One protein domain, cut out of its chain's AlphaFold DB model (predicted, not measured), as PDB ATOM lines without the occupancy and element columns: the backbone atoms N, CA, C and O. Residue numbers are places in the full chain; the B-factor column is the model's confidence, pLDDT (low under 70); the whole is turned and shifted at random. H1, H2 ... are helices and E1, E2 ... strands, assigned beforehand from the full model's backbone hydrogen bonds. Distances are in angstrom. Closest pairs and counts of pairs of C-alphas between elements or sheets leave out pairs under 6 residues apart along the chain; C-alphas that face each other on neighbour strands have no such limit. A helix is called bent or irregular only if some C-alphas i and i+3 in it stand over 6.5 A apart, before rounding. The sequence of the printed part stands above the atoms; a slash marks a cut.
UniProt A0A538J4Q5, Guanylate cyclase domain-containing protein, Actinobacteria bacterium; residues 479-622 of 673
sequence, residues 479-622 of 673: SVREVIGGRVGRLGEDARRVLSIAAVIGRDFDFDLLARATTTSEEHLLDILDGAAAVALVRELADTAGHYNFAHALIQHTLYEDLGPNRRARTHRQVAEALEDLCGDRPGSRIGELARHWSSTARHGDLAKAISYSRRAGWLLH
ATOM      1  N   SER A 479     149.871 261.628 223.585       80.31
ATOM      2  CA  SER A 479     151.106 260.899 223.915       80.31
ATOM      3  C   SER A 479     151.900 261.540 225.062       80.31
ATOM      4  O   SER A 479     152.451 260.845 225.917       80.31
ATOM      5  N   VAL A 480     151.946 262.874 225.116       83.06
ATOM      6  CA  VAL A 480     152.601 263.623 226.195       83.06
ATOM      7  C   VAL A 480     151.806 263.459 227.490       83.06
ATOM      8  O   VAL A 480     152.398 263.180 228.538       83.06
ATOM      9  N   ARG A 481     150.470 263.548 227.412       83.25
ATOM     10  CA  ARG A 481     149.571 263.318 228.554       83.25
ATOM     11  C   ARG A 481     149.685 261.896 229.092       83.25
ATOM     12  O   ARG A 481     149.761 261.721 230.301       83.25
ATOM     13  N   GLU A 482     149.748 260.895 228.221       83.25
ATOM     14  CA  GLU A 482     149.891 259.485 228.591       83.25
ATOM     15  C   GLU A 482     151.220 259.219 229.305       83.25
ATOM     16  O   GLU A 482     151.236 258.590 230.364       83.25
ATOM     17  N   VAL A 483     152.338 259.750 228.790       83.44
ATOM     18  CA  VAL A 483     153.657 259.581 229.421       83.44
ATOM     19  C   VAL A 483     153.716 260.259 230.790       83.44
ATOM     20  O   VAL A 483     154.201 259.660 231.753       83.44
ATOM     21  N   ILE A 484     153.214 261.492 230.910       86.00
ATOM     22  CA  ILE A 484     153.199 262.224 232.186       86.00
ATOM     23  C   ILE A 484     152.221 261.567 233.166       86.00
ATOM     24  O   ILE A 484     152.578 261.308 234.317       86.00
ATOM     25  N   GLY A 485     151.019 261.225 232.704       84.62
ATOM     26  CA  GLY A 485     149.990 260.547 233.486       84.62
ATOM     27  C   GLY A 485     150.449 259.186 234.005       84.62
ATOM     28  O   GLY A 485     150.193 258.860 235.165       84.62
ATOM     29  N   GLY A 486     151.198 258.431 233.195       83.75
ATOM     30  CA  GLY A 486     151.829 257.173 233.591       83.75
ATOM     31  C   GLY A 486     152.867 257.354 234.701       83.75
ATOM     32  O   GLY A 486     152.825 256.629 235.694       83.75
ATOM     33  N   ARG A 487     153.755 258.356 234.592       85.12
ATOM     34  CA  ARG A 487     154.744 258.676 235.645       85.12
ATOM     35  C   ARG A 487     154.069 259.062 236.958       85.12
ATOM     36  O   ARG A 487     154.419 258.531 238.005       85.12
ATOM     37  N   VAL A 488     153.075 259.946 236.894       87.38
ATOM     38  CA  VAL A 488     152.314 260.393 238.069       87.38
ATOM     39  C   VAL A 488     151.519 259.233 238.675       87.38
ATOM     40  O   VAL A 488     151.458 259.096 239.892       87.38
ATOM     41  N   GLY A 489     150.944 258.360 237.842       85.38
ATOM     42  CA  GLY A 489     150.180 257.197 238.290       85.38
ATOM     43  C   GLY A 489     150.995 256.194 239.103       85.38
ATOM     44  O   GLY A 489     150.467 255.644 240.066       85.38
ATOM     45  N   ARG A 490     152.283 256.013 238.783       84.38
ATOM     46  CA  ARG A 490     153.195 255.134 239.536       84.38
ATOM     47  C   ARG A 490     153.468 255.615 240.965       84.38
ATOM     48  O   ARG A 490     153.797 254.798 241.814       84.38
ATOM     49  N   LEU A 491     153.305 256.911 241.235       86.75
ATOM     50  CA  LEU A 491     153.492 257.501 242.566       86.75
ATOM     51  C   LEU A 491     152.225 257.450 243.438       86.75
ATOM     52  O   LEU A 491     152.279 257.758 244.627       86.75
ATOM     53  N   GLY A 492     151.080 257.070 242.863       87.69
ATOM     54  CA  GLY A 492     149.800 256.984 243.563       87.69
ATOM     55  C   GLY A 492     148.986 258.286 243.593       87.69
ATOM     56  O   GLY A 492     149.399 259.347 243.120       87.69
ATOM     57  N   GLU A 493     147.770 258.193 244.141       88.94
ATOM     58  CA  GLU A 493     146.794 259.296 244.150       88.94
ATOM     59  C   GLU A 493     147.227 260.494 245.005       88.94
ATOM     60  O   GLU A 493     146.938 261.641 244.652       88.94
ATOM     61  N   ASP A 494     147.939 260.254 246.107       90.56
ATOM     62  CA  ASP A 494     148.396 261.328 246.992       90.56
ATOM     63  C   ASP A 494     149.449 262.204 246.316       90.56
ATOM     64  O   ASP A 494     149.326 263.434 246.323       90.56
ATOM     65  N   ALA A 495     150.412 261.583 245.631       91.81
ATOM     66  CA  ALA A 495     151.379 262.296 244.810       91.81
ATOM     67  C   ALA A 495     150.686 263.082 243.689       91.81
ATOM     68  O   ALA A 495     150.963 264.268 243.510       91.81
ATOM     69  N   ARG A 496     149.707 262.482 242.993       92.88
ATOM     70  CA  ARG A 496     148.909 263.193 241.977       92.88
ATOM     71  C   ARG A 496     148.222 264.428 242.556       92.88
ATOM     72  O   ARG A 496     148.248 265.488 241.926       92.88
ATOM     73  N   ARG A 497     147.615 264.324 243.741       91.69
ATOM     74  CA  ARG A 497     146.945 265.447 244.417       91.69
ATOM     75  C   ARG A 497     147.927 266.573 244.741       91.69
ATOM     76  O   ARG A 497     147.629 267.727 244.438       91.69
ATOM     77  N   VAL A 498     149.076 266.245 245.331       95.00
ATOM     78  CA  VAL A 498     150.127 267.214 245.682       95.00
ATOM     79  C   VAL A 498     150.678 267.900 244.434       95.00
ATOM     80  O   VAL A 498     150.680 269.128 244.366       95.00
ATOM     81  N   LEU A 499     151.061 267.128 243.415       94.81
ATOM     82  CA  LEU A 499     151.611 267.659 242.168       94.81
ATOM     83  C   LEU A 499     150.586 268.509 241.400       94.81
ATOM     84  O   LEU A 499     150.955 269.511 240.797       94.81
ATOM     85  N   SER A 500     149.292 268.185 241.477       94.81
ATOM     86  CA  SER A 500     148.230 269.030 240.906       94.81
ATOM     87  C   SER A 500     148.111 270.384 241.615       94.81
ATOM     88  O   SER A 500     147.829 271.395 240.977       94.81
ATOM     89  N   ILE A 501     148.319 270.427 242.937       95.25
ATOM     90  CA  ILE A 501     148.343 271.685 243.700       95.25
ATOM     91  C   ILE A 501     149.597 272.487 243.340       95.25
ATOM     92  O   ILE A 501     149.481 273.679 243.057       95.25
ATOM     93  N   ALA A 502     150.762 271.836 243.272       95.12
ATOM     94  CA  ALA A 502     152.004 272.457 242.809       95.12
ATOM     95  C   ALA A 502     151.848 273.053 241.400       95.12
ATOM     96  O   ALA A 502     152.225 274.199 241.168       95.12
ATOM     97  N   ALA A 503     151.171 272.343 240.492       94.38
ATOM     98  CA  ALA A 503     150.912 272.826 239.139       94.38
ATOM     99  C   ALA A 503     150.044 274.096 239.100       94.38
ATOM    100  O   ALA A 503     150.175 274.907 238.185       94.38
ATOM    101  N   VAL A 504     149.173 274.302 240.093       94.94
ATOM    102  CA  VAL A 504     148.392 275.540 240.232       94.94
ATOM    103  C   VAL A 504     149.237 276.690 240.782       94.94
ATOM    104  O   VAL A 504     148.991 277.831 240.389       94.94
ATOM    105  N   ILE A 505     150.207 276.416 241.668       93.56
ATOM    106  CA  ILE A 505     151.162 277.419 242.179       93.56
ATOM    107  C   ILE A 505     151.953 278.013 241.006       93.56
ATOM    108  O   ILE A 505     151.916 279.230 240.797       93.56
ATOM    109  N   GLY A 506     152.593 277.152 240.213       88.94
ATOM    110  CA  GLY A 506     153.370 277.541 239.041       88.94
ATOM    111  C   GLY A 506     154.432 276.508 238.664       88.94
ATOM    112  O   GLY A 506     154.521 275.443 239.271       88.94
ATOM    113  N   ARG A 507     155.240 276.833 237.644       85.81
ATOM    114  CA  ARG A 507     156.392 276.010 237.230       85.81
ATOM    115  C   ARG A 507     157.427 275.887 238.348       85.81
ATOM    116  O   ARG A 507     157.927 274.790 238.570       85.81
ATOM    117  N   ASP A 508     157.701 276.998 239.021       90.00
ATOM    118  CA  ASP A 508     158.558 277.082 240.200       90.00
ATOM    119  C   ASP A 508     157.667 277.243 241.437       90.00
ATOM    120  O   ASP A 508     156.701 278.016 241.416       90.00
ATOM    121  N   PHE A 509     157.961 276.507 242.506       92.06
ATOM    122  CA  PHE A 509     157.184 276.540 243.741       92.06
ATOM    123  C   PHE A 509     158.053 276.273 244.973       92.06
ATOM    124  O   PHE A 509     159.019 275.513 244.935       92.06
ATOM    125  N   ASP A 510     157.677 276.889 246.092       90.81
ATOM    126  CA  ASP A 510     158.342 276.681 247.377       90.81
ATOM    127  C   ASP A 510     157.685 275.551 248.167       90.81
ATOM    128  O   ASP A 510     156.453 275.432 248.213       90.81
ATOM    129  N   PHE A 511     158.511 274.792 248.883       92.69
ATOM    130  CA  PHE A 511     158.078 273.750 249.805       92.69
ATOM    131  C   PHE A 511     157.087 274.280 250.847       92.69
ATOM    132  O   PHE A 511     156.005 273.719 251.002       92.69
ATOM    133  N   ASP A 512     157.398 275.405 251.500       90.81
ATOM    134  CA  ASP A 512     156.561 275.982 252.563       90.81
ATOM    135  C   ASP A 512     155.154 276.343 252.076       90.81
ATOM    136  O   ASP A 512     154.159 276.164 252.788       90.81
ATOM    137  N   LEU A 513     155.056 276.861 250.848       92.31
ATOM    138  CA  LEU A 513     153.774 277.194 250.245       92.31
ATOM    139  C   LEU A 513     152.990 275.924 249.903       92.31
ATOM    140  O   LEU A 513     151.792 275.843 250.189       92.31
ATOM    141  N   LEU A 514     153.656 274.924 249.324       94.31
ATOM    142  CA  LEU A 514     153.032 273.652 248.976       94.31
ATOM    143  C   LEU A 514     152.574 272.873 250.222       94.31
ATOM    144  O   LEU A 514     151.468 272.327 250.224       94.31
ATOM    145  N   ALA A 515     153.360 272.871 251.300       92.88
ATOM    146  CA  ALA A 515     153.017 272.253 252.582       92.88
ATOM    147  C   ALA A 515     151.743 272.868 253.175       92.88
ATOM    148  O   ALA A 515     150.779 272.161 253.485       92.88
ATOM    149  N   ARG A 516     151.683 274.204 253.227       92.19
ATOM    150  CA  ARG A 516     150.496 274.940 253.691       92.19
ATOM    151  C   ARG A 516     149.280 274.698 252.808       92.19
ATOM    152  O   ARG A 516     148.177 274.531 253.323       92.19
ATOM    153  N   ALA A 517     149.469 274.649 251.491       92.56
ATOM    154  CA  ALA A 517     148.376 274.403 250.565       92.56
ATOM    155  C   ALA A 517     147.852 272.964 250.671       92.56
ATOM    156  O   ALA A 517     146.650 272.764 250.616       92.56
ATOM    157  N   THR A 518     148.701 271.950 250.837       88.56
ATOM    158  CA  THR A 518     148.298 270.528 250.772       88.56
ATOM    159  C   THR A 518     147.735 269.964 252.078       88.56
ATOM    160  O   THR A 518     147.035 268.944 252.031       88.56
ATOM    161  N   THR A 519     147.989 270.623 253.220       77.44
ATOM    162  CA  THR A 519     147.670 270.157 254.592       77.44
ATOM    163  C   THR A 519     148.237 268.769 254.930       77.44
ATOM    164  O   THR A 519     147.767 268.100 255.848       77.44
ATOM    165  N   THR A 520     149.238 268.329 254.167       84.00
ATOM    166  CA  THR A 520     149.987 267.084 254.367       84.00
ATOM    167  C   THR A 520     151.114 267.326 255.384       84.00
ATOM    168  O   THR A 520     151.579 268.457 255.519       84.00
ATOM    169  N   SER A 521     151.556 266.299 256.123       90.25
ATOM    170  CA  SER A 521     152.747 266.429 256.976       90.25
ATOM    171  C   SER A 521     153.992 266.716 256.130       90.25
ATOM    172  O   SER A 521     154.118 266.209 255.019       90.25
ATOM    173  N   GLU A 522     154.925 267.511 256.658       90.75
ATOM    174  CA  GLU A 522     156.147 267.886 255.930       90.75
ATOM    175  C   GLU A 522     156.970 266.662 255.507       90.75
ATOM    176  O   GLU A 522     157.392 266.587 254.360       90.75
ATOM    177  N   GLU A 523     157.117 265.667 256.387       90.06
ATOM    178  CA  GLU A 523     157.829 264.413 256.092       90.06
ATOM    179  C   GLU A 523     157.193 263.655 254.917       90.06
ATOM    180  O   GLU A 523     157.878 263.295 253.967       90.06
ATOM    181  N   HIS A 524     155.865 263.513 254.906       90.75
ATOM    182  CA  HIS A 524     155.180 262.830 253.809       90.75
ATOM    183  C   HIS A 524     155.217 263.639 252.503       90.75
ATOM    184  O   HIS A 524     155.224 263.070 251.412       90.75
ATOM    185  N   LEU A 525     155.231 264.973 252.589       93.25
ATOM    186  CA  LEU A 525     155.403 265.825 251.416       93.25
ATOM    187  C   LEU A 525     156.806 265.673 250.817       93.25
ATOM    188  O   LEU A 525     156.921 265.618 249.595       93.25
ATOM    189  N   LEU A 526     157.842 265.578 251.656       91.69
ATOM    190  CA  LEU A 526     159.206 265.290 251.210       91.69
ATOM    191  C   LEU A 526     159.279 263.924 250.523       91.69
ATOM    192  O   LEU A 526     159.746 263.871 249.393       91.69
ATOM    193  N   ASP A 527     158.696 262.870 251.105       90.31
ATOM    194  CA  ASP A 527     158.646 261.541 250.468       90.31
ATOM    195  C   ASP A 527     158.007 261.588 249.065       90.31
ATOM    196  O   ASP A 527     158.469 260.939 248.121       90.31
ATOM    197  N   ILE A 528     156.933 262.371 248.906       91.88
ATOM    198  CA  ILE A 528     156.261 262.565 247.614       91.88
ATOM    199  C   ILE A 528     157.162 263.315 246.627       91.88
ATOM    200  O   ILE A 528     157.211 262.939 245.453       91.88
ATOM    201  N   LEU A 529     157.833 264.384 247.063       92.00
ATOM    202  CA  LEU A 529     158.712 265.180 246.204       92.00
ATOM    203  C   LEU A 529     159.969 264.401 245.807       92.00
ATOM    204  O   LEU A 529     160.350 264.460 244.641       92.00
ATOM    205  N   ASP A 530     160.536 263.605 246.713       87.75
ATOM    206  CA  ASP A 530     161.657 262.701 246.442       87.75
ATOM    207  C   ASP A 530     161.251 261.620 245.432       87.75
ATOM    208  O   ASP A 530     161.939 261.391 244.433       87.75
ATOM    209  N   GLY A 531     160.076 261.008 245.623       85.69
ATOM    210  CA  GLY A 531     159.503 260.070 244.658       85.69
ATOM    211  C   GLY A 531     159.256 260.712 243.289       85.69
ATOM    212  O   GLY A 531     159.557 260.114 242.256       85.69
ATOM    213  N   ALA A 532     158.753 261.948 243.261       88.62
ATOM    214  CA  ALA A 532     158.525 262.704 242.032       88.62
ATOM    215  C   ALA A 532     159.830 263.123 241.335       88.62
ATOM    216  O   ALA A 532     159.884 263.114 240.101       88.62
ATOM    217  N   ALA A 533     160.882 263.442 242.088       85.44
ATOM    218  CA  ALA A 533     162.209 263.719 241.550       85.44
ATOM    219  C   ALA A 533     162.824 262.463 240.918       85.44
ATOM    220  O   ALA A 533     163.303 262.517 239.785       85.44
ATOM    221  N   ALA A 534     162.681 261.305 241.571       76.38
ATOM    222  CA  ALA A 534     163.185 260.025 241.070       76.38
ATOM    223  C   ALA A 534     162.595 259.618 239.704       76.38
ATOM    224  O   ALA A 534     163.250 258.929 238.920       76.38
ATOM    225  N   VAL A 535     161.371 260.057 239.383       76.69
ATOM    226  CA  VAL A 535     160.730 259.836 238.070       76.69
ATOM    227  C   VAL A 535     160.797 261.058 237.141       76.69
ATOM    228  O   VAL A 535     160.083 261.110 236.132       76.69
ATOM    229  N   ALA A 536     161.660 262.029 237.455       80.31
ATOM    230  CA  ALA A 536     161.881 263.260 236.697       80.31
ATOM    231  C   ALA A 536     160.586 264.053 236.429       80.31
ATOM    232  O   ALA A 536     160.335 264.505 235.309       80.31
ATOM    233  N   LEU A 537     159.723 264.181 237.442       86.25
ATOM    234  CA  LEU A 537     158.568 265.086 237.409       86.25
ATOM    235  C   LEU A 537     158.909 266.457 238.001       86.25
ATOM    236  O   LEU A 537     158.455 267.479 237.487       86.25
ATOM    237  N   VAL A 538     159.733 266.487 239.048       90.31
ATOM    238  CA  VAL A 538     160.196 267.709 239.723       90.31
ATOM    239  C   VAL A 538     161.710 267.670 239.919       90.31
ATOM    240  O   VAL A 538     162.311 266.602 239.857       90.31
ATOM    241  N   ARG A 539     162.337 268.825 240.136       87.62
ATOM    242  CA  ARG A 539     163.750 268.952 240.514       87.62
ATOM    243  C   ARG A 539     163.871 269.970 241.644       87.62
ATOM    244  O   ARG A 539     163.161 270.976 241.643       87.62
ATOM    245  N   GLU A 540     164.765 269.719 242.594       87.19
ATOM    246  CA  GLU A 540     165.137 270.713 243.604       87.19
ATOM    247  C   GLU A 540     166.216 271.647 243.035       87.19
ATOM    248  O   GLU A 540     167.172 271.205 242.391       87.19
ATOM    249  N   LEU A 541     166.059 272.955 243.240       82.81
ATOM    250  CA  LEU A 541     167.016 273.952 242.775       82.81
ATOM    251  C   LEU A 541     168.231 273.990 243.710       82.81
ATOM    252  O   LEU A 541     168.135 274.400 244.864       82.81
ATOM    253  N   ALA A 542     169.403 273.623 243.180       70.81
ATOM    254  CA  ALA A 542     170.647 273.493 243.948       70.81
ATOM    255  C   ALA A 542     171.070 274.769 244.706       70.81
ATOM    256  O   ALA A 542     171.744 274.686 245.732       70.81
ATOM    257  N   ASP A 543     170.667 275.944 244.215       72.50
ATOM    258  CA  ASP A 543     171.064 277.235 244.778       72.50
ATOM    259  C   ASP A 543     170.152 277.708 245.924       72.50
ATOM    260  O   ASP A 543     170.458 278.702 246.587       72.50
ATOM    261  N   THR A 544     169.005 277.058 246.170       75.75
ATOM    262  CA  THR A 544     168.067 277.474 247.226       75.75
ATOM    263  C   THR A 544     167.260 276.290 247.755       75.75
ATOM    264  O   THR A 544     166.311 275.839 247.121       75.75
ATOM    265  N   ALA A 545     167.611 275.828 248.959       77.44
ATOM    266  CA  ALA A 545     166.907 274.739 249.633       77.44
ATOM    267  C   ALA A 545     165.395 275.009 249.727       77.44
ATOM    268  O   ALA A 545     164.969 276.137 250.011       77.44
ATOM    269  N   GLY A 546     164.592 273.973 249.479       82.12
ATOM    270  CA  GLY A 546     163.131 274.060 249.530       82.12
ATOM    271  C   GLY A 546     162.484 274.782 248.343       82.12
ATOM    272  O   GLY A 546     161.282 275.046 248.393       82.12
ATOM    273  N   HIS A 547     163.240 275.108 247.290       89.62
ATOM    274  CA  HIS A 547     162.680 275.572 246.020       89.62
ATOM    275  C   HIS A 547     162.717 274.445 244.997       89.62
ATOM    276  O   HIS A 547     163.768 273.869 244.716       89.62
ATOM    277  N   TYR A 548     161.563 274.174 244.405       91.50
ATOM    278  CA  TYR A 548     161.392 273.126 243.416       91.50
ATOM    279  C   TYR A 548     160.887 273.720 242.113       91.50
ATOM    280  O   TYR A 548     160.188 274.735 242.095       91.50
ATOM    281  N   ASN A 549     161.201 273.048 241.015       91.12
ATOM    282  CA  ASN A 549     160.532 273.280 239.752       91.12
ATOM    283  C   ASN A 549     160.050 271.972 239.136       91.12
ATOM    284  O   ASN A 549     160.549 270.887 239.437       91.12
ATOM    285  N   PHE A 550     159.056 272.064 238.261       90.25
ATOM    286  CA  PHE A 550     158.755 270.945 237.378       90.25
ATOM    287  C   PHE A 550     159.923 270.733 236.418       90.25
ATOM    288  O   PHE A 550     160.412 271.692 235.816       90.25
ATOM    289  N   ALA A 551     160.326 269.471 236.237       83.06
ATOM    290  CA  ALA A 551     161.438 269.118 235.353       83.06
ATOM    291  C   ALA A 551     161.231 269.675 233.931       83.06
ATOM    292  O   ALA A 551     162.188 270.093 233.284       83.06
ATOM    293  N   HIS A 552     159.968 269.748 233.486       78.62
ATOM    294  CA  HIS A 552     159.547 270.333 232.213       78.62
ATOM    295  C   HIS A 552     158.236 271.119 232.375       78.62
ATOM    296  O   HIS A 552     157.359 270.703 233.137       78.62
ATOM    297  N   ALA A 553     158.050 272.207 231.612       80.50
ATOM    298  CA  ALA A 553     156.817 273.009 231.656       80.50
ATOM    299  C   ALA A 553     155.575 272.188 231.263       80.50
ATOM    300  O   ALA A 553     154.523 272.313 231.886       80.50
ATOM    301  N   LEU A 554     155.732 271.250 230.321       82.69
ATOM    302  CA  LEU A 554     154.682 270.314 229.908       82.69
ATOM    303  C   LEU A 554     154.092 269.490 231.061       82.69
ATOM    304  O   LEU A 554     152.907 269.157 231.020       82.69
ATOM    305  N   ILE A 555     154.879 269.170 232.095       86.19
ATOM    306  CA  ILE A 555     154.386 268.438 233.272       86.19
ATOM    307  C   ILE A 555     153.395 269.306 234.044       86.19
ATOM    308  O   ILE A 555     152.286 268.860 234.341       86.19
ATOM    309  N   GLN A 556     153.768 270.559 234.307       90.06
ATOM    310  CA  GLN A 556     152.895 271.527 234.963       90.06
ATOM    311  C   GLN A 556     151.634 271.791 234.129       90.06
ATOM    312  O   GLN A 556     150.534 271.720 234.675       90.06
ATOM    313  N   HIS A 557     151.772 272.018 232.819       85.38
ATOM    314  CA  HIS A 557     150.638 272.234 231.918       85.38
ATOM    315  C   HIS A 557     149.682 271.036 231.898       85.38
ATOM    316  O   HIS A 557     148.474 271.226 232.005       85.38
ATOM    317  N   THR A 558     150.200 269.805 231.833       86.94
ATOM    318  CA  THR A 558     149.374 268.585 231.845       86.94
ATOM    319  C   THR A 558     148.578 268.476 233.141       86.94
ATOM    320  O   THR A 558     147.356 268.363 233.110       86.94
ATOM    321  N   LEU A 559     149.253 268.589 234.288       90.44
ATOM    322  CA  LEU A 559     148.616 268.494 235.602       90.44
ATOM    323  C   LEU A 559     147.603 269.617 235.849       90.44
ATOM    324  O   LEU A 559     146.560 269.386 236.460       90.44
ATOM    325  N   TYR A 560     147.892 270.830 235.372       90.25
ATOM    326  CA  TYR A 560     146.962 271.950 235.446       90.25
ATOM    327  C   TYR A 560     145.744 271.723 234.545       90.25
ATOM    328  O   TYR A 560     144.611 271.954 234.976       90.25
ATOM    329  N   GLU A 561     145.953 271.237 233.319       86.00
ATOM    330  CA  GLU A 561     144.875 271.013 232.359       86.00
ATOM    331  C   GLU A 561     143.949 269.850 232.747       86.00
ATOM    332  O   GLU A 561     142.733 269.939 232.562       86.00
ATOM    333  N   ASP A 562     144.490 268.810 233.382       87.62
ATOM    334  CA  ASP A 562     143.724 267.659 233.878       87.62
ATOM    335  C   ASP A 562     142.746 268.036 235.010       87.62
ATOM    336  O   ASP A 562     141.762 267.335 235.281       87.62
ATOM    337  N   LEU A 563     142.957 269.178 235.673       88.88
ATOM    338  CA  LEU A 563     141.992 269.712 236.624       88.88
ATOM    339  C   LEU A 563     140.777 270.275 235.877       88.88
ATOM    340  O   LEU A 563     140.871 271.257 235.149       88.88
ATOM    341  N   GLY A 564     139.584 269.740 236.135       88.62
ATOM    342  CA  GLY A 564     138.351 270.377 235.659       88.62
ATOM    343  C   GLY A 564     138.171 271.804 236.225       88.62
ATOM    344  O   GLY A 564     138.673 272.093 237.317       88.62
ATOM    345  N   PRO A 565     137.383 272.689 235.576       87.88
ATOM    346  CA  PRO A 565     137.279 274.111 235.941       87.88
ATOM    347  C   PRO A 565     136.946 274.368 237.420       87.88
ATOM    348  O   PRO A 565     137.537 275.224 238.075       87.88
ATOM    349  N   ASN A 566     136.040 273.566 237.988       89.62
ATOM    350  CA  ASN A 566     135.661 273.660 239.399       89.62
ATOM    351  C   ASN A 566     136.794 273.252 240.352       89.62
ATOM    352  O   ASN A 566     136.910 273.820 241.438       89.62
ATOM    353  N   ARG A 567     137.611 272.258 239.971       90.31
ATOM    354  CA  ARG A 567     138.779 271.850 240.760       90.31
ATOM    355  C   ARG A 567     139.852 272.933 240.690       90.31
ATOM    356  O   ARG A 567     140.281 273.366 241.751       90.31
ATOM    357  N   ARG A 568     140.161 273.464 239.496       93.12
ATOM    358  CA  ARG A 568     141.094 274.599 239.332       93.12
ATOM    359  C   ARG A 568     140.709 275.778 240.221       93.12
ATOM    360  O   ARG A 568     141.530 276.237 241.006       93.12
ATOM    361  N   ALA A 569     139.449 276.217 240.178       90.94
ATOM    362  CA  ALA A 569     138.983 277.347 240.984       90.94
ATOM    363  C   ALA A 569     139.109 277.106 242.502       90.94
ATOM    364  O   ALA A 569     139.448 278.024 243.251       90.94
ATOM    365  N   ARG A 570     138.849 275.875 242.970       91.19
ATOM    366  CA  ARG A 570     139.033 275.499 244.384       91.19
ATOM    367  C   ARG A 570     140.507 275.473 244.775       91.19
ATOM    368  O   ARG A 570     140.852 276.010 245.821       91.19
ATOM    369  N   THR A 571     141.365 274.905 243.935       93.31
ATOM    370  CA  THR A 571     142.803 274.833 244.197       93.31
ATOM    371  C   THR A 571     143.457 276.215 244.147       93.31
ATOM    372  O   THR A 571     144.269 276.528 245.008       93.31
ATOM    373  N   HIS A 572     143.055 277.099 243.225       94.31
ATOM    374  CA  HIS A 572     143.525 278.490 243.217       94.31
ATOM    375  C   HIS A 572     143.182 279.215 244.516       94.31
ATOM    376  O   HIS A 572     144.030 279.918 245.057       94.31
ATOM    377  N   ARG A 573     141.972 279.008 245.048       92.81
ATOM    378  CA  ARG A 573     141.579 279.551 246.351       92.81
ATOM    379  C   ARG A 573     142.443 278.995 247.486       92.81
ATOM    380  O   ARG A 573     142.933 279.772 248.292       92.81
ATOM    381  N   GLN A 574     142.649 277.680 247.519       93.62
ATOM    382  CA  GLN A 574     143.482 277.003 248.518       93.62
ATOM    383  C   GLN A 574     144.920 277.544 248.524       93.62
ATOM    384  O   GLN A 574     145.461 277.853 249.581       93.62
ATOM    385  N   VAL A 575     145.516 277.733 247.343       94.56
ATOM    386  CA  VAL A 575     146.845 278.348 247.206       94.56
ATOM    387  C   VAL A 575     146.828 279.821 247.624       94.56
ATOM    388  O   VAL A 575     147.763 280.274 248.276       94.56
ATOM    389  N   ALA A 576     145.773 280.573 247.297       92.25
ATOM    390  CA  ALA A 576     145.652 281.974 247.698       92.25
ATOM    391  C   ALA A 576     145.578 282.139 249.224       92.25
ATOM    392  O   ALA A 576     146.241 283.014 249.772       92.25
ATOM    393  N   GLU A 577     144.799 281.293 249.903       92.56
ATOM    394  CA  GLU A 577     144.690 281.264 251.367       92.56
ATOM    395  C   GLU A 577     146.045 280.884 251.998       92.56
ATOM    396  O   GLU A 577     146.534 281.597 252.873       92.56
ATOM    397  N   ALA A 578     146.732 279.863 251.470       93.12
ATOM    398  CA  ALA A 578     148.072 279.482 251.925       93.12
ATOM    399  C   ALA A 578     149.127 280.592 251.720       93.12
ATOM    400  O   ALA A 578     149.975 280.811 252.588       93.12
ATOM    401  N   LEU A 579     149.067 281.317 250.595       91.56
ATOM    402  CA  LEU A 579     149.924 282.476 250.318       91.56
ATOM    403  C   LEU A 579     149.671 283.623 251.305       91.56
ATOM    404  O   LEU A 579     150.631 284.257 251.746       91.56
ATOM    405  N   GLU A 580     148.410 283.904 251.653       91.62
ATOM    406  CA  GLU A 580     148.063 284.917 252.663       91.62
ATOM    407  C   GLU A 580     148.634 284.544 254.032       91.62
ATOM    408  O   GLU A 580     149.277 285.377 254.672       91.62
ATOM    409  N   ASP A 581     148.479 283.286 254.442       90.12
ATOM    410  CA  ASP A 581     148.983 282.791 255.724       90.12
ATOM    411  C   ASP A 581     150.518 282.784 255.796       90.12
ATOM    412  O   ASP A 581     151.096 282.960 256.872       90.12
ATOM    413  N   LEU A 582     151.200 282.564 254.666       88.50
ATOM    414  CA  LEU A 582     152.662 282.607 254.580       88.50
ATOM    415  C   LEU A 582     153.192 284.048 254.623       88.50
ATOM    416  O   LEU A 582     154.185 284.328 255.290       88.50
ATOM    417  N   CYS A 583     152.531 284.968 253.918       86.00
ATOM    418  CA  CYS A 583     152.983 286.350 253.758       86.00
ATOM    419  C   CYS A 583     152.532 287.302 254.881       86.00
ATOM    420  O   CYS A 583     153.146 288.357 255.087       86.00
ATOM    421  N   GLY A 584     151.421 286.990 255.552       82.25
ATOM    422  CA  GLY A 584     150.734 287.904 256.461       82.25
ATOM    423  C   GLY A 584     150.403 289.253 255.805       82.25
ATOM    424  O   GLY A 584     150.106 289.352 254.613       82.25
ATOM    425  N   ASP A 585     150.512 290.342 256.571       76.38
ATOM    426  CA  ASP A 585     150.148 291.690 256.105       76.38
ATOM    427  C   ASP A 585     151.118 292.296 255.065       76.38
ATOM    428  O   ASP A 585     150.825 293.337 254.457       76.38
ATOM    429  N   ARG A 586     152.287 291.675 254.834       77.56
ATOM    430  CA  ARG A 586     153.370 292.217 253.993       77.56
ATOM    431  C   ARG A 586     153.773 291.256 252.863       77.56
ATOM    432  O   ARG A 586     154.888 290.747 252.870       77.56
ATOM    433  N   PRO A 587     152.934 291.099 251.825       76.75
ATOM    434  CA  PRO A 587     153.178 290.165 250.722       76.75
ATOM    435  C   PRO A 587     154.343 290.522 249.791       76.75
ATOM    436  O   PRO A 587     154.706 289.707 248.949       76.75
ATOM    437  N   GLY A 588     154.942 291.713 249.916       84.25
ATOM    438  CA  GLY A 588     156.155 292.081 249.176       84.25
ATOM    439  C   GLY A 588     156.048 291.821 247.668       84.25
ATOM    440  O   GLY A 588     155.129 292.317 247.014       84.25
ATOM    441  N   SER A 589     156.987 291.035 247.133       82.00
ATOM    442  CA  SER A 589     157.046 290.630 245.721       82.00
ATOM    443  C   SER A 589     155.945 289.645 245.301       82.00
ATOM    444  O   SER A 589     155.571 289.640 244.131       82.00
ATOM    445  N   ARG A 590     155.355 288.878 246.231       85.62
ATOM    446  CA  ARG A 590     154.329 287.849 245.948       85.62
ATOM    447  C   ARG A 590     152.921 288.409 245.747       85.62
ATOM    448  O   ARG A 590     151.950 287.680 245.556       85.62
ATOM    449  N   ILE A 591     152.769 289.731 245.771       87.81
ATOM    450  CA  ILE A 591     151.462 290.379 245.641       87.81
ATOM    451  C   ILE A 591     150.794 290.127 244.281       87.81
ATOM    452  O   ILE A 591     149.566 290.070 244.199       87.81
ATOM    453  N   GLY A 592     151.598 289.959 243.227       86.00
ATOM    454  CA  GLY A 592     151.112 289.595 241.898       86.00
ATOM    455  C   GLY A 592     150.549 288.175 241.867       86.00
ATOM    456  O   GLY A 592     149.529 287.931 241.227       86.00
ATOM    457  N   GLU A 593     151.152 287.256 242.622       88.56
ATOM    458  CA  GLU A 593     150.668 285.882 242.762       88.56
ATOM    459  C   GLU A 593     149.325 285.842 243.488       88.56
ATOM    460  O   GLU A 593     148.381 285.229 242.996       88.56
ATOM    461  N   LEU A 594     149.196 286.576 244.598       89.88
ATOM    462  CA  LEU A 594     147.925 286.726 245.313       89.88
ATOM    463  C   LEU A 594     146.825 287.281 244.398       89.88
ATOM    464  O   LEU A 594     145.716 286.750 244.376       89.88
ATOM    465  N   ALA A 595     147.128 288.317 243.611       88.56
ATOM    466  CA  ALA A 595     146.184 288.872 242.643       88.56
ATOM    467  C   ALA A 595     145.731 287.815 241.621       88.56
ATOM    468  O   ALA A 595     144.529 287.626 241.425       88.56
ATOM    469  N   ARG A 596     146.687 287.086 241.031       88.31
ATOM    470  CA  ARG A 596     146.446 286.008 240.066       88.31
ATOM    471  C   ARG A 596     145.581 284.897 240.663       88.31
ATOM    472  O   ARG A 596     144.520 284.604 240.120       88.31
ATOM    473  N   HIS A 597     145.970 284.324 241.801       91.81
ATOM    474  CA  HIS A 597     145.237 283.211 242.405       91.81
ATOM    475  C   HIS A 597     143.819 283.598 242.833       91.81
ATOM    476  O   HIS A 597     142.889 282.853 242.537       91.81
ATOM    477  N   TRP A 598     143.621 284.773 243.443       91.81
ATOM    478  CA  TRP A 598     142.276 285.241 243.790       91.81
ATOM    479  C   TRP A 598     141.416 285.525 242.548       91.81
ATOM    480  O   TRP A 598     140.211 285.269 242.579       91.81
ATOM    481  N   SER A 599     142.011 286.002 241.446       86.88
ATOM    482  CA  SER A 599     141.287 286.259 240.189       86.88
ATOM    483  C   SER A 599     140.787 284.989 239.497       86.88
ATOM    484  O   SER A 599     139.740 285.015 238.858       86.88
ATOM    485  N   SER A 600     141.479 283.864 239.692       86.38
ATOM    486  CA  SER A 600     141.128 282.560 239.116       86.38
ATOM    487  C   SER A 600     140.111 281.768 239.954       86.38
ATOM    488  O   SER A 600     139.902 280.575 239.722       86.38
ATOM    489  N   THR A 601     139.474 282.399 240.945       86.44
ATOM    490  CA  THR A 601     138.434 281.776 241.779       86.44
ATOM    491  C   THR A 601     137.027 282.038 241.227       86.44
ATOM    492  O   THR A 601     136.761 283.052 240.592       86.44
ATOM    493  N   ALA A 602     136.086 281.127 241.491       70.94
ATOM    494  CA  ALA A 602     134.719 281.197 240.954       70.94
ATOM    495  C   ALA A 602     133.681 281.823 241.917       70.94
ATOM    496  O   ALA A 602     132.480 281.785 241.647       70.94
ATOM    497  N   ARG A 603     134.095 282.358 243.078       74.81
ATOM    498  CA  ARG A 603     133.176 282.883 244.107       74.81
ATOM    499  C   ARG A 603     133.145 284.410 244.124       74.81
ATOM    500  O   ARG A 603     134.167 285.069 244.233       74.81
ATOM    501  N   HIS A 604     131.938 284.971 244.165       65.19
ATOM    502  CA  HIS A 604     131.710 286.421 244.195       65.19
ATOM    503  C   HIS A 604     132.395 287.146 245.375       65.19
ATOM    504  O   HIS A 604     132.803 288.293 245.224       65.19
ATOM    505  N   GLY A 605     132.557 286.493 246.534       68.31
ATOM    506  CA  GLY A 605     133.252 287.075 247.696       68.31
ATOM    507  C   GLY A 605     134.772 287.192 247.531       68.31
ATOM    508  O   GLY A 605     135.398 288.044 248.160       68.31
ATOM    509  N   ASP A 606     135.357 286.388 246.647       82.69
ATOM    510  CA  ASP A 606     136.801 286.318 246.422       82.69
ATOM    511  C   ASP A 606     137.271 287.421 245.445       82.69
ATOM    512  O   ASP A 606     138.414 287.882 245.502       82.69
ATOM    513  N   LEU A 607     136.349 287.955 244.629       80.38
ATOM    514  CA  LEU A 607     136.596 289.057 243.692       80.38
ATOM    515  C   LEU A 607     137.078 290.337 244.399       80.38
ATOM    516  O   LEU A 607     137.928 291.058 243.878       80.38
ATOM    517  N   ALA A 608     136.577 290.615 245.607       85.31
ATOM    518  CA  ALA A 608     137.012 291.771 246.393       85.31
ATOM    519  C   ALA A 608     138.501 291.677 246.772       85.31
ATOM    520  O   ALA A 608     139.227 292.674 246.689       85.31
ATOM    521  N   LYS A 609     138.973 290.473 247.126       86.44
ATOM    522  CA  LYS A 609     140.394 290.214 247.389       86.44
ATOM    523  C   LYS A 609     141.220 290.337 246.110       86.44
ATOM    524  O   LYS A 609     142.233 291.035 246.124       86.44
ATOM    525  N   ALA A 610     140.751 289.762 244.999       86.62
ATOM    526  CA  ALA A 610     141.419 289.866 243.699       86.62
ATOM    527  C   ALA A 610     141.645 291.331 243.280       86.62
ATOM    528  O   ALA A 610     142.766 291.714 242.936       86.62
ATOM    529  N   ILE A 611     140.614 292.178 243.386       85.94
ATOM    530  CA  ILE A 611     140.705 293.614 243.074       85.94
ATOM    531  C   ILE A 611     141.675 294.322 244.028       85.94
ATOM    532  O   ILE A 611     142.495 295.128 243.584       85.94
ATOM    533  N   SER A 612     141.605 294.031 245.330       87.62
ATOM    534  CA  SER A 612     142.485 294.641 246.334       87.62
ATOM    535  C   SER A 612     143.963 294.353 246.049       87.62
ATOM    536  O   SER A 612     144.765 295.287 245.943       87.62
ATOM    537  N   TYR A 613     144.325 293.082 245.849       89.25
ATOM    538  CA  TYR A 613     145.705 292.701 245.539       89.25
ATOM    539  C   TYR A 613     146.156 293.202 244.170       89.25
ATOM    540  O   TYR A 613     147.263 293.726 244.075       89.25
ATOM    541  N   SER A 614     145.296 293.163 243.146       86.56
ATOM    542  CA  SER A 614     145.612 293.714 241.818       86.56
ATOM    543  C   SER A 614     145.929 295.209 241.885       86.56
ATOM    544  O   SER A 614     146.912 295.667 241.304       86.56
ATOM    545  N   ARG A 615     145.149 295.983 242.660       87.62
ATOM    546  CA  ARG A 615     145.436 297.406 242.895       87.62
ATOM    547  C   ARG A 615     146.791 297.569 243.568       87.62
ATOM    548  O   ARG A 615     147.615 298.326 243.067       87.62
ATOM    549  N   ARG A 616     147.038 296.866 244.681       85.75
ATOM    550  CA  ARG A 616     148.307 296.948 245.429       85.75
ATOM    551  C   ARG A 616     149.520 296.550 244.570       85.75
ATOM    552  O   ARG A 616     150.551 297.204 244.678       85.75
ATOM    553  N   ALA A 617     149.386 295.549 243.697       83.81
ATOM    554  CA  ALA A 617     150.409 295.166 242.725       83.81
ATOM    555  C   ALA A 617     150.700 296.304 241.730       83.81
ATOM    556  O   ALA A 617     151.859 296.658 241.515       83.81
ATOM    557  N   GLY A 618     149.653 296.955 241.207       79.75
ATOM    558  CA  GLY A 618     149.787 298.137 240.351       79.75
ATOM    559  C   GLY A 618     150.507 299.311 241.031       79.75
ATOM    560  O   GLY A 618     151.341 299.963 240.405       79.75
ATOM    561  N   TRP A 619     150.262 299.543 242.328       78.75
ATOM    562  CA  TRP A 619     150.965 300.577 243.109       78.75
ATOM    563  C   TRP A 619     152.470 300.301 243.267       78.75
ATOM    564  O   TRP A 619     153.252 301.249 243.331       78.75
ATOM    565  N   LEU A 620     152.884 299.031 243.324       71.38
ATOM    566  CA  LEU A 620     154.294 298.635 243.452       71.38
ATOM    567  C   LEU A 620     155.073 298.779 242.135       71.38
ATOM    568  O   LEU A 620     156.254 299.114 242.167       71.38
ATOM    569  N   LEU A 621     154.409 298.593 240.990       68.00
ATOM    570  CA  LEU A 621     154.999 298.801 239.661       68.00
ATOM    571  C   LEU A 621     155.065 300.293 239.272       68.00
ATOM    572  O   LEU A 621     155.945 300.699 238.511       68.00
ATOM    573  N   HIS A 622     154.175 301.127 239.828       57.09
ATOM    574  CA  HIS A 622     154.101 302.567 239.552       57.09
ATOM    575  C   HIS A 622     153.914 303.408 240.833       57.09
ATOM    576  O   HIS A 622     152.820 303.911 241.097       57.09
TER     577      HIS A 622
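AT A GLANCE: This is residues 479 to 622 of the 673 residues of the protein "Guanylate cyclase domain-containing protein" of Actinobacteria bacterium (UniProt A0A538J4Q5). A small three-stranded sheet forms one side of a helical core in which H1, H3, H4 and H5 gather round H2; beyond this core the chain folds back and forth as H6, H7 and H8, two helical hairpins in succession that make the far end. The printed part has 144 residues, with eight named helices and three named strands in the order H1 H2 E1 H3 H4 E2 E3 H5 H6 H7 H8. The sheet's order is E1 E3 E2, antiparallel, and the class is mostly helix. The whole is compact, with a radius of gyration of the C-alphas of 15.4 A and spans of 43 by 33 by 27 A.

IN THESE COORDINATES: Look first for the strands: E1 is residues 508 to 510, E3 547 to 550 and E2 538 to 540. Find C-alpha 479 at (151.106, 260.899, 223.915), where H1, residues 479 to 490, begins and runs 16.8 A. H2 is 492 to 505, 20.5 A; H3 is 511 to 518; H4 is 522 to 534, 18.2 A; H5 is 553 to 562. The longest helix, H6, 565 to 583, starts from C-alpha 565 at (137.279, 274.111, 235.941) and runs 26.7 A. H7, 588 to 599, is irregular, with C-alphas 589 and 592 7.1 A apart. H8, 607 to 621, runs 21.2 A to C-alpha 621 at (154.999, 298.801, 239.661).

HOW THE PARTS SIT: In the sheet, look at N 509 and O 548, 2.9 A apart between E1 and E3, and at N 539 and O 549, 2.8 A apart in the hairpin E2 and E3. E1, H3 H4 and E2 make a split strand-helix-strand unit, two strands running the same way with E3 between them; its crossover is right-handed. H4 stands up from the sheet over E2. H2, the hub, only grazes the sheet with residues 499 to 503. It touches H4 about perpendicular at 88 degrees, closest C-alphas Ala 495 and Ile 528, 5.6 A. It touches H5, closest C-alphas Ala 503 and Gln 556, 4.8 A. H1 touches H5 at Arg 481 and Thr 558, closest C-alphas 6.2 A. H6 touches H3, closest C-alphas Ala 517 and Ala 578, 5.3 A. H6 and H7 form a helical hairpin at a shallow tilt of 25 degrees, opposite ways, closest C-alphas His 572 and His 597, 5.1 A. H7 and H8 form another, closest C-alphas Trp 598 and Ala 610, 4.7 A. H6 and H8 are apart. Every O i to N i+4 pair is within hydrogen-bond range in H1 to H6 and H8; in H7 it is 6 of 8.

THE WHOLE: The two C-alphas farthest apart are those of Arg 490 and His 622, 47.4 A. The printed part has no cut, and no link is long. Mean pLDDT of the printed part is 86.5; residues 604 to 605 and 621 to 622 are under 70.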